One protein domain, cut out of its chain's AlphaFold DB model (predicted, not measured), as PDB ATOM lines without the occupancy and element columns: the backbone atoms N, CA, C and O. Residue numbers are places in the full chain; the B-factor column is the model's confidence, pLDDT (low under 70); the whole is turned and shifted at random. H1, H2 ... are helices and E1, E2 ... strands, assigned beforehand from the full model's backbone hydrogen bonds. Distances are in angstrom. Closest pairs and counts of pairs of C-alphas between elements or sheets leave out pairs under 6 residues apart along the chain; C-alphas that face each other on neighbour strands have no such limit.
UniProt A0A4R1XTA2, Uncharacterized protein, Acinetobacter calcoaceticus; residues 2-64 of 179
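AT A GLANCE: This is residues 2 to 64 of the 179 residues of an uncharacterized protein of Acinetobacter calcoaceticus (UniProt A0A4R1XTA2). H1 and the start of H2 pack crosswise on the long last helix, H4; the small E1 E2 hairpin and short H3 lie at the end away from H1. The 63 printed residues include four named helices and two antiparallel named strands, in order H1, H2, H3, E1, E2, H4. Mostly helix, the whole is compact, radius of gyration of the C-alphas 12.1 A, yet elongated, spanning 37 by 20 by 18 A.

IN THESE COORDINATES: H1 is residues 3 to 10, from C-alpha 3 at (-24.094, 6.563, -29.577). H2 is 13 to 23, 15.3 A; H3 26 to 29; E1 36 to 39; E2 42 to 45; H4 46 to 62, 24.3 A, ending at (-29.505, -7.006, -31.820).

HOW THE PARTS SIT: H1 touches H4 residues 57 to 62, about perpendicular at 80 degrees; closest C-alphas, Lys 8 and Gln 61, 4.4 A. H2 touches H4 residues 50 to 57, about perpendicular at 73 degrees; closest C-alphas, Ile 13 and Asn 54, 6.5 A. In hairpin E1 E2, N 37 and O 44 are within hydrogen-bond range, 2.8 A. Every O i to N i+4 pair is within range in H2 and H4, 3 of 4 in H1; H3 is too short for one.

THE WHOLE: The farthest C-alphas, Lys 32 and Asp 64, are 38.8 A apart. The printed part has no cut and no long link. In this model, pLDDT is under 70 at residues 2 to 6, 9 to 10 and 64.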
ATOM      1  N   ASN A   2     -25.165   8.523 -25.280       56.22
ATOM      2  CA  ASN A   2     -24.434   7.358 -25.796       56.22
ATOM      3  C   ASN A   2     -24.836   7.023 -27.252       56.22
ATOM      4  O   ASN A   2     -26.027   6.940 -27.557       56.22
ATOM      5  N   LEU A   3     -23.861   6.887 -28.161       61.97
ATOM      6  CA  LEU A   3     -24.094   6.563 -29.577       61.97
ATOM      7  C   LEU A   3     -24.867   5.242 -29.721       61.97
ATOM      8  O   LEU A   3     -25.784   5.167 -30.534       61.97
ATOM      9  N   LYS A   4     -24.585   4.259 -28.859       64.94
ATOM     10  CA  LYS A   4     -25.253   2.948 -28.831       64.94
ATOM     11  C   LYS A   4     -26.779   3.056 -28.725       64.94
ATOM     12  O   LYS A   4     -27.493   2.497 -29.548       64.94
ATOM     13  N   HIS A   5     -27.290   3.861 -27.792       62.53
ATOM     14  CA  HIS A   5     -28.738   4.030 -27.599       62.53
ATOM     15  C   HIS A   5     -29.426   4.700 -28.807       62.53
ATOM     16  O   HIS A   5     -30.577   4.402 -29.136       62.53
ATOM     17  N   ARG A   6     -28.710   5.586 -29.521       64.88
ATOM     18  CA  ARG A   6     -29.203   6.169 -30.780       64.88
ATOM     19  C   ARG A   6     -29.211   5.152 -31.916       64.88
ATOM     20  O   ARG A   6     -30.153   5.152 -32.705       64.88
ATOM     21  N   LEU A   7     -28.189   4.297 -31.987       70.50
ATOM     22  CA  LEU A   7     -28.093   3.263 -33.014       70.50
ATOM     23  C   LEU A   7     -29.192   2.203 -32.866       70.50
ATOM     24  O   LEU A   7     -29.824   1.861 -33.863       70.50
ATOM     25  N   LYS A   8     -29.491   1.780 -31.630       70.81
ATOM     26  CA  LYS A   8     -30.499   0.751 -31.321       70.81
ATOM     27  C   LYS A   8     -31.923   1.128 -31.745       70.81
ATOM     28  O   LYS A   8     -32.672   0.285 -32.218       70.81
ATOM     29  N   SER A   9     -32.309   2.395 -31.589       65.25
ATOM     30  CA  SER A   9     -33.701   2.820 -31.808       65.25
ATOM     31  C   SER A   9     -33.985   3.355 -33.214       65.25
ATOM     32  O   SER A   9     -35.100   3.179 -33.705       65.25
ATOM     33  N   ARG A  10     -33.029   4.059 -33.849       65.38
ATOM     34  CA  ARG A  10     -33.222   4.758 -35.144       65.38
ATOM     35  C   ARG A  10     -31.939   4.921 -35.971       65.38
ATOM     36  O   ARG A  10     -31.898   5.757 -36.873       65.38
ATOM     37  N   GLY A  11     -30.867   4.204 -35.637       75.00
ATOM     38  CA  GLY A  11     -29.608   4.312 -36.366       75.00
ATOM     39  C   GLY A  11     -29.717   3.714 -37.759       75.00
ATOM     40  O   GLY A  11     -30.213   2.603 -37.917       75.00
ATOM     41  N   ASP A  12     -29.199   4.427 -38.752       88.19
ATOM     42  CA  ASP A  12     -28.916   3.871 -40.067       88.19
ATOM     43  C   ASP A  12     -27.429   4.038 -40.407       88.19
ATOM     44  O   ASP A  12     -26.654   4.706 -39.707       88.19
ATOM     45  N   ILE A  13     -27.022   3.419 -41.512       90.31
ATOM     46  CA  ILE A  13     -25.646   3.485 -41.995       90.31
ATOM     47  C   ILE A  13     -25.199   4.922 -42.303       90.31
ATOM     48  O   ILE A  13     -24.031   5.258 -42.114       90.31
ATOM     49  N   ASN A  14     -26.105   5.804 -42.734       91.06
ATOM     50  CA  ASN A  14     -25.773   7.190 -43.058       91.06
ATOM     51  C   ASN A  14     -25.479   8.002 -41.794       91.06
ATOM     52  O   ASN A  14     -24.542   8.800 -41.779       91.06
ATOM     53  N   ALA A  15     -26.239   7.787 -40.722       88.19
ATOM     54  CA  ALA A  15     -25.989   8.378 -39.418       88.19
ATOM     55  C   ALA A  15     -24.614   7.957 -38.888       88.19
ATOM     56  O   ALA A  15     -23.852   8.809 -38.424       88.19
ATOM     57  N   LEU A  16     -24.266   6.675 -39.033       89.44
ATOM     58  CA  LEU A  16     -22.963   6.153 -38.628       89.44
ATOM     59  C   LEU A  16     -21.826   6.746 -39.476       89.44
ATOM     60  O   LEU A  16     -20.848   7.260 -38.936       89.44
ATOM     61  N   LEU A  17     -21.984   6.793 -40.800       92.50
ATOM     62  CA  LEU A  17     -21.024   7.436 -41.704       92.50
ATOM     63  C   LEU A  17     -20.821   8.923 -41.388       92.50
ATOM     64  O   LEU A  17     -19.692   9.413 -41.417       92.50
ATOM     65  N   ASN A  18     -21.898   9.649 -41.080       91.94
ATOM     66  CA  ASN A  18     -21.830  11.059 -40.701       91.94
ATOM     67  C   ASN A  18     -21.149  11.253 -39.344       91.94
ATOM     68  O   ASN A  18     -20.399  12.216 -39.177       91.94
ATOM     69  N   TYR A  19     -21.375  10.336 -38.399       90.88
ATOM     70  CA  TYR A  19     -20.679  10.320 -37.119       90.88
ATOM     71  C   TYR A  19     -19.167  10.168 -37.319       90.88
ATOM     72  O   TYR A  19     -18.421  11.055 -36.904       90.88
ATOM     73  N   TYR A  20     -18.720   9.131 -38.037       92.00
ATOM     74  CA  TYR A  20     -17.294   8.923 -38.323       92.00
ATOM     75  C   TYR A  20     -16.700  10.099 -39.110       92.00
ATOM     76  O   TYR A  20     -15.670  10.642 -38.734       92.00
ATOM     77  N   LYS A  21     -17.395  10.618 -40.128       93.69
ATOM     78  CA  LYS A  21     -16.934  11.807 -40.868       93.69
ATOM     79  C   LYS A  21     -16.658  13.014 -39.961       93.69
ATOM     80  O   LYS A  21     -15.744  13.805 -40.233       93.69
ATOM     81  N   LYS A  22     -17.475  13.185 -38.921       93.38
ATOM     82  CA  LYS A  22     -17.383  14.314 -37.998       93.38
ATOM     83  C   LYS A  22     -16.331  14.098 -36.914       93.38
ATOM     84  O   LYS A  22     -15.567  15.022 -36.664       93.38
ATOM     85  N   TYR A  23     -16.317  12.925 -36.288       94.00
ATOM     86  CA  TYR A  23     -15.583  12.697 -35.044       94.00
ATOM     87  C   TYR A  23     -14.346  11.819 -35.193       94.00
ATOM     88  O   TYR A  23     -13.432  11.974 -34.396       94.00
ATOM     89  N   ASP A  24     -14.274  10.947 -36.197       94.88
ATOM     90  CA  ASP A  24     -13.098  10.105 -36.404       94.88
ATOM     91  C   ASP A  24     -11.984  10.899 -37.095       94.88
ATOM     92  O   ASP A  24     -12.161  11.529 -38.150       94.88
ATOM     93  N   TYR A  25     -10.826  10.910 -36.443       96.62
ATOM     94  CA  TYR A  25      -9.643  11.611 -36.904       96.62
ATOM     95  C   TYR A  25      -9.111  11.020 -38.212       96.62
ATOM     96  O   TYR A  25      -8.817  11.787 -39.138       96.62
ATOM     97  N   ALA A  26      -9.101   9.689 -38.347       96.06
ATOM     98  CA  ALA A  26      -8.591   9.001 -39.530       96.06
ATOM     99  C   ALA A  26      -9.404   9.348 -40.789       96.06
ATOM    100  O   ALA A  26      -8.861   9.421 -41.895       96.06
ATOM    101  N   TYR A  27     -10.688   9.696 -40.631       95.06
ATOM    102  CA  TYR A  27     -11.523  10.162 -41.739       95.06
ATOM    103  C   TYR A  27     -10.941  11.398 -42.448       95.06
ATOM    104  O   TYR A  27     -11.148  11.582 -43.653       95.06
ATOM    105  N   SER A  28     -10.181  12.235 -41.735       94.12
ATOM    106  CA  SER A  28      -9.534  13.432 -42.290       94.12
ATOM    107  C   SER A  28      -8.464  13.091 -43.335       94.12
ATOM    108  O   SER A  28      -8.153  13.929 -44.178       94.12
ATOM    109  N   PHE A  29      -7.956  11.856 -43.342       95.88
ATOM    110  CA  PHE A  29      -6.882  11.371 -44.216       95.88
ATOM    111  C   PHE A  29      -7.398  10.631 -45.455       95.88
ATOM    112  O   PHE A  29      -6.626  10.295 -46.347       95.88
ATOM    113  N   ASN A  30      -8.716  10.468 -45.597       94.94
ATOM    114  CA  ASN A  30      -9.332   9.805 -46.753       94.94
ATOM    115  C   ASN A  30      -8.957  10.427 -48.113       94.94
ATOM    116  O   ASN A  30      -9.091   9.771 -49.143       94.94
ATOM    117  N   HIS A  31      -8.522  11.691 -48.134       95.31
ATOM    118  CA  HIS A  31      -8.042  12.358 -49.344       95.31
ATOM    119  C   HIS A  31      -6.671  11.835 -49.815       95.31
ATOM    120  O   HIS A  31      -6.391  11.895 -51.008       95.31
ATOM    121  N   LYS A  32      -5.846  11.299 -48.904       96.69
ATOM    122  CA  LYS A  32      -4.551  10.666 -49.209       96.69
ATOM    123  C   LYS A  32      -4.693   9.209 -49.649       96.69
ATOM    124  O   LYS A  32      -3.842   8.705 -50.372       96.69
ATOM    125  N   HIS A  33      -5.801   8.567 -49.276       96.00
ATOM    126  CA  HIS A  33      -6.095   7.165 -49.581       96.00
ATOM    127  C   HIS A  33      -7.399   7.020 -50.385       96.00
ATOM    128  O   HIS A  33      -8.428   6.598 -49.842       96.00
ATOM    129  N   PRO A  34      -7.404   7.371 -51.690       95.12
ATOM    130  CA  PRO A  34      -8.598   7.276 -52.521       95.12
ATOM    131  C   PRO A  34      -9.212   5.873 -52.481       95.12
ATOM    132  O   PRO A  34      -8.516   4.865 -52.555       95.12
ATOM    133  N   ASN A  35     -10.542   5.807 -52.379       94.31
ATOM    134  CA  ASN A  35     -11.326   4.563 -52.310       94.31
ATOM    135  C   ASN A  35     -11.041   3.641 -51.110       94.31
ATOM    136  O   ASN A  35     -11.645   2.567 -51.031       94.31
ATOM    137  N   LYS A  36     -10.208   4.064 -50.155       97.12
ATOM    138  CA  LYS A  36      -9.946   3.333 -48.915       97.12
ATOM    139  C   LYS A  36     -10.445   4.086 -47.688       97.12
ATOM    140  O   LYS A  36     -10.751   5.278 -47.753       97.12
ATOM    141  N   ARG A  37     -10.585   3.371 -46.580       96.69
ATOM    142  CA  ARG A  37     -10.932   3.895 -45.257       96.69
ATOM    143  C   ARG A  37     -10.076   3.192 -44.221       96.69
ATOM    144  O   ARG A  37      -9.839   1.995 -44.359       96.69
ATOM    145  N   TYR A  38      -9.628   3.933 -43.218       95.56
ATOM    146  CA  TYR A  38      -8.926   3.336 -42.095       95.56
ATOM    147  C   TYR A  38      -9.944   2.642 -41.192       95.56
ATOM    148  O   TYR A  38     -10.981   3.220 -40.859       95.56
ATOM    149  N   TRP A  39      -9.686   1.388 -40.859       92.88
ATOM    150  CA  TRP A  39     -10.512   0.576 -39.983       92.88
ATOM    151  C   TRP A  39      -9.631  -0.450 -39.307       92.88
ATOM    152  O   TRP A  39      -8.883  -1.140 -39.992       92.88
ATOM    153  N   ASP A  40      -9.756  -0.564 -37.990       88.88
ATOM    154  CA  ASP A  40      -9.083  -1.602 -37.218       88.88
ATOM    155  C   ASP A  40      -7.586  -1.742 -37.555       88.88
ATOM    156  O   ASP A  40      -7.102  -2.791 -37.981       88.88
ATOM    157  N   SER A  41      -6.877  -0.616 -37.442       89.19
ATOM    158  CA  SER A  41      -5.434  -0.497 -37.672       89.19
ATOM    159  C   SER A  41      -4.955  -0.693 -39.127       89.19
ATOM    160  O   SER A  41      -3.760  -0.866 -39.354       89.19
ATOM    161  N   GLN A  42      -5.844  -0.639 -40.133       94.31
ATOM    162  CA  GLN A  42      -5.470  -0.808 -41.549       94.31
ATOM    163  C   GLN A  42      -6.360  -0.046 -42.547       94.31
ATOM    164  O   GLN A  42      -7.533   0.239 -42.304       94.31
ATOM    165  N   TRP A  43      -5.823   0.233 -43.740       95.94
ATOM    166  CA  TRP A  43      -6.578   0.814 -44.856       95.94
ATOM    167  C   TRP A  43      -7.323  -0.252 -45.670       95.94
ATOM    168  O   TRP A  43      -6.742  -0.912 -46.535       95.94
ATOM    169  N   ILE A  44      -8.636  -0.355 -45.474       97.25
ATOM    170  CA  ILE A  44      -9.518  -1.273 -46.211       97.25
ATOM    171  C   ILE A  44     -10.262  -0.565 -47.344       97.25
ATOM    172  O   ILE A  44     -10.359   0.663 -47.380       97.25
ATOM    173  N   SER A  45     -10.823  -1.323 -48.288       98.06
ATOM    174  CA  SER A  45     -11.650  -0.733 -49.349       98.06
ATOM    175  C   SER A  45     -12.918  -0.082 -48.782       98.06
ATOM    176  O   SER A  45     -13.476  -0.524 -47.778       98.06
ATOM    177  N   LYS A  46     -13.445   0.943 -49.464       96.25
ATOM    178  CA  LYS A  46     -14.715   1.585 -49.080       96.25
ATOM    179  C   LYS A  46     -15.881   0.586 -48.995       96.25
ATOM    180  O   LYS A  46     -16.748   0.750 -48.143       96.25
ATOM    181  N   ALA A  47     -15.902  -0.433 -49.857       96.62
ATOM    182  CA  ALA A  47     -16.924  -1.478 -49.833       96.62
ATOM    183  C   ALA A  47     -16.834  -2.327 -48.554       96.62
ATOM    184  O   ALA A  47     -17.835  -2.483 -47.858       96.62
ATOM    185  N   GLN A  48     -15.628  -2.789 -48.200       97.69
ATOM    186  CA  GLN A  48     -15.386  -3.511 -46.946       97.69
ATOM    187  C   GLN A  48     -15.723  -2.645 -45.729       97.69
ATOM    188  O   GLN A  48     -16.370  -3.119 -44.807       97.69
ATOM    189  N   TYR A  49     -15.364  -1.360 -45.745       96.12
ATOM    190  CA  TYR A  49     -15.701  -0.435 -44.663       96.12
ATOM    191  C   TYR A  49     -17.213  -0.322 -44.441       96.12
ATOM    192  O   TYR A  49     -17.686  -0.433 -43.315       96.12
ATOM    193  N   ILE A  50     -17.994  -0.165 -45.517       95.38
ATOM    194  CA  ILE A  50     -19.461  -0.133 -45.426       95.38
ATOM    195  C   ILE A  50     -20.005  -1.462 -44.883       95.38
ATOM    196  O   ILE A  50     -20.932  -1.452 -44.075       95.38
ATOM    197  N   GLN A  51     -19.426  -2.596 -45.283       95.94
ATOM    198  CA  GLN A  51     -19.798  -3.901 -44.741       95.94
ATOM    199  C   GLN A  51     -19.543  -3.981 -43.227       95.94
ATOM    200  O   GLN A  51     -20.445  -4.385 -42.500       95.94
ATOM    201  N   GLN A  52     -18.377  -3.536 -42.743       94.44
ATOM    202  CA  GLN A  52     -18.055  -3.525 -41.308       94.44
ATOM    203  C   GLN A  52     -19.014  -2.640 -40.508       94.44
ATOM    204  O   GLN A  52     -19.528  -3.049 -39.469       94.44
ATOM    205  N   LEU A  53     -19.329  -1.452 -41.026       92.19
ATOM    206  CA  LEU A  53     -20.289  -0.556 -40.389       92.19
ATOM    207  C   LEU A  53     -21.707  -1.147 -40.329       92.19
ATOM    208  O   LEU A  53     -22.401  -0.955 -39.334       92.19
ATOM    209  N   ASN A  54     -22.138  -1.879 -41.360       93.00
ATOM    210  CA  ASN A  54     -23.423  -2.582 -41.333       93.00
ATOM    211  C   ASN A  54     -23.429  -3.715 -40.301       93.00
ATOM    212  O   ASN A  54     -24.421  -3.878 -39.594       93.00
ATOM    213  N   THR A  55     -22.330  -4.467 -40.182       91.06
ATOM    214  CA  THR A  55     -22.176  -5.492 -39.140       91.06
ATOM    215  C   THR A  55     -22.297  -4.874 -37.750       91.06
ATOM    216  O   THR A  55     -23.087  -5.358 -36.945       91.06
ATOM    217  N   LEU A  56     -21.595  -3.767 -37.490       87.25
ATOM    218  CA  LEU A  56     -21.688  -3.057 -36.213       87.25
ATOM    219  C   LEU A  56     -23.085  -2.509 -35.935       87.25
ATOM    220  O   LEU A  56     -23.558  -2.581 -34.805       87.25
ATOM    221  N   LEU A  57     -23.750  -1.951 -36.950       88.38
ATOM    222  CA  LEU A  57     -25.112  -1.450 -36.804       88.38
ATOM    223  C   LEU A  57     -26.071  -2.581 -36.425       88.38
ATOM    224  O   LEU A  57     -26.849  -2.423 -35.489       88.38
ATOM    225  N   LYS A  58     -25.975  -3.721 -37.116       87.88
ATOM    226  CA  LYS A  58     -26.777  -4.910 -36.831       87.88
ATOM    227  C   LYS A  58     -26.514  -5.421 -35.413       87.88
ATOM    228  O   LYS A  58     -27.457  -5.588 -34.651       87.88
ATOM    229  N   GLN A  59     -25.245  -5.565 -35.029       83.44
ATOM    230  CA  GLN A  59     -24.860  -5.956 -33.671       83.44
ATOM    231  C   GLN A  59     -25.424  -4.994 -32.622       83.44
ATOM    232  O   GLN A  59     -25.975  -5.441 -31.629       83.44
ATOM    233  N   ALA A  60     -25.355  -3.679 -32.848       81.50
ATOM    234  CA  ALA A  60     -25.899  -2.689 -31.919       81.50
ATOM    235  C   ALA A  60     -27.437  -2.720 -31.814       81.50
ATOM    236  O   ALA A  60     -27.984  -2.317 -30.789       81.50
ATOM    237  N   GLN A  61     -28.133  -3.153 -32.868       83.12
ATOM    238  CA  GLN A  61     -29.592  -3.303 -32.891       83.12
ATOM    239  C   GLN A  61     -30.052  -4.616 -32.245       83.12
ATOM    240  O   GLN A  61     -31.109  -4.643 -31.621       83.12
ATOM    241  N   GLU A  62     -29.254  -5.674 -32.383       82.56
ATOM    242  CA  GLU A  62     -29.505  -7.006 -31.820       82.56
ATOM    243  C   GLU A  62     -28.960  -7.168 -30.393       82.56
ATOM    244  O   GLU A  62     -29.284  -8.150 -29.735       82.56
ATOM    245  N   TYR A  63     -28.151  -6.216 -29.911       74.00
ATOM    246  CA  TYR A  63     -27.539  -6.265 -28.586       74.00
ATOM    247  C   TYR A  63     -28.598  -6.338 -27.480       74.00
ATOM    248  O   TYR A  63     -29.471  -5.461 -27.367       74.00
ATOM    249  N   ASP A  64     -28.488  -7.375 -26.655       69.88
ATOM    250  CA  ASP A  64     -29.277  -7.536 -25.441       69.88
ATOM    251  C   ASP A  64     -28.759  -6.564 -24.371       69.88
ATOM    252  O   ASP A  64     -27.558  -6.480 -24.123       69.88
TER     253      ASP A  64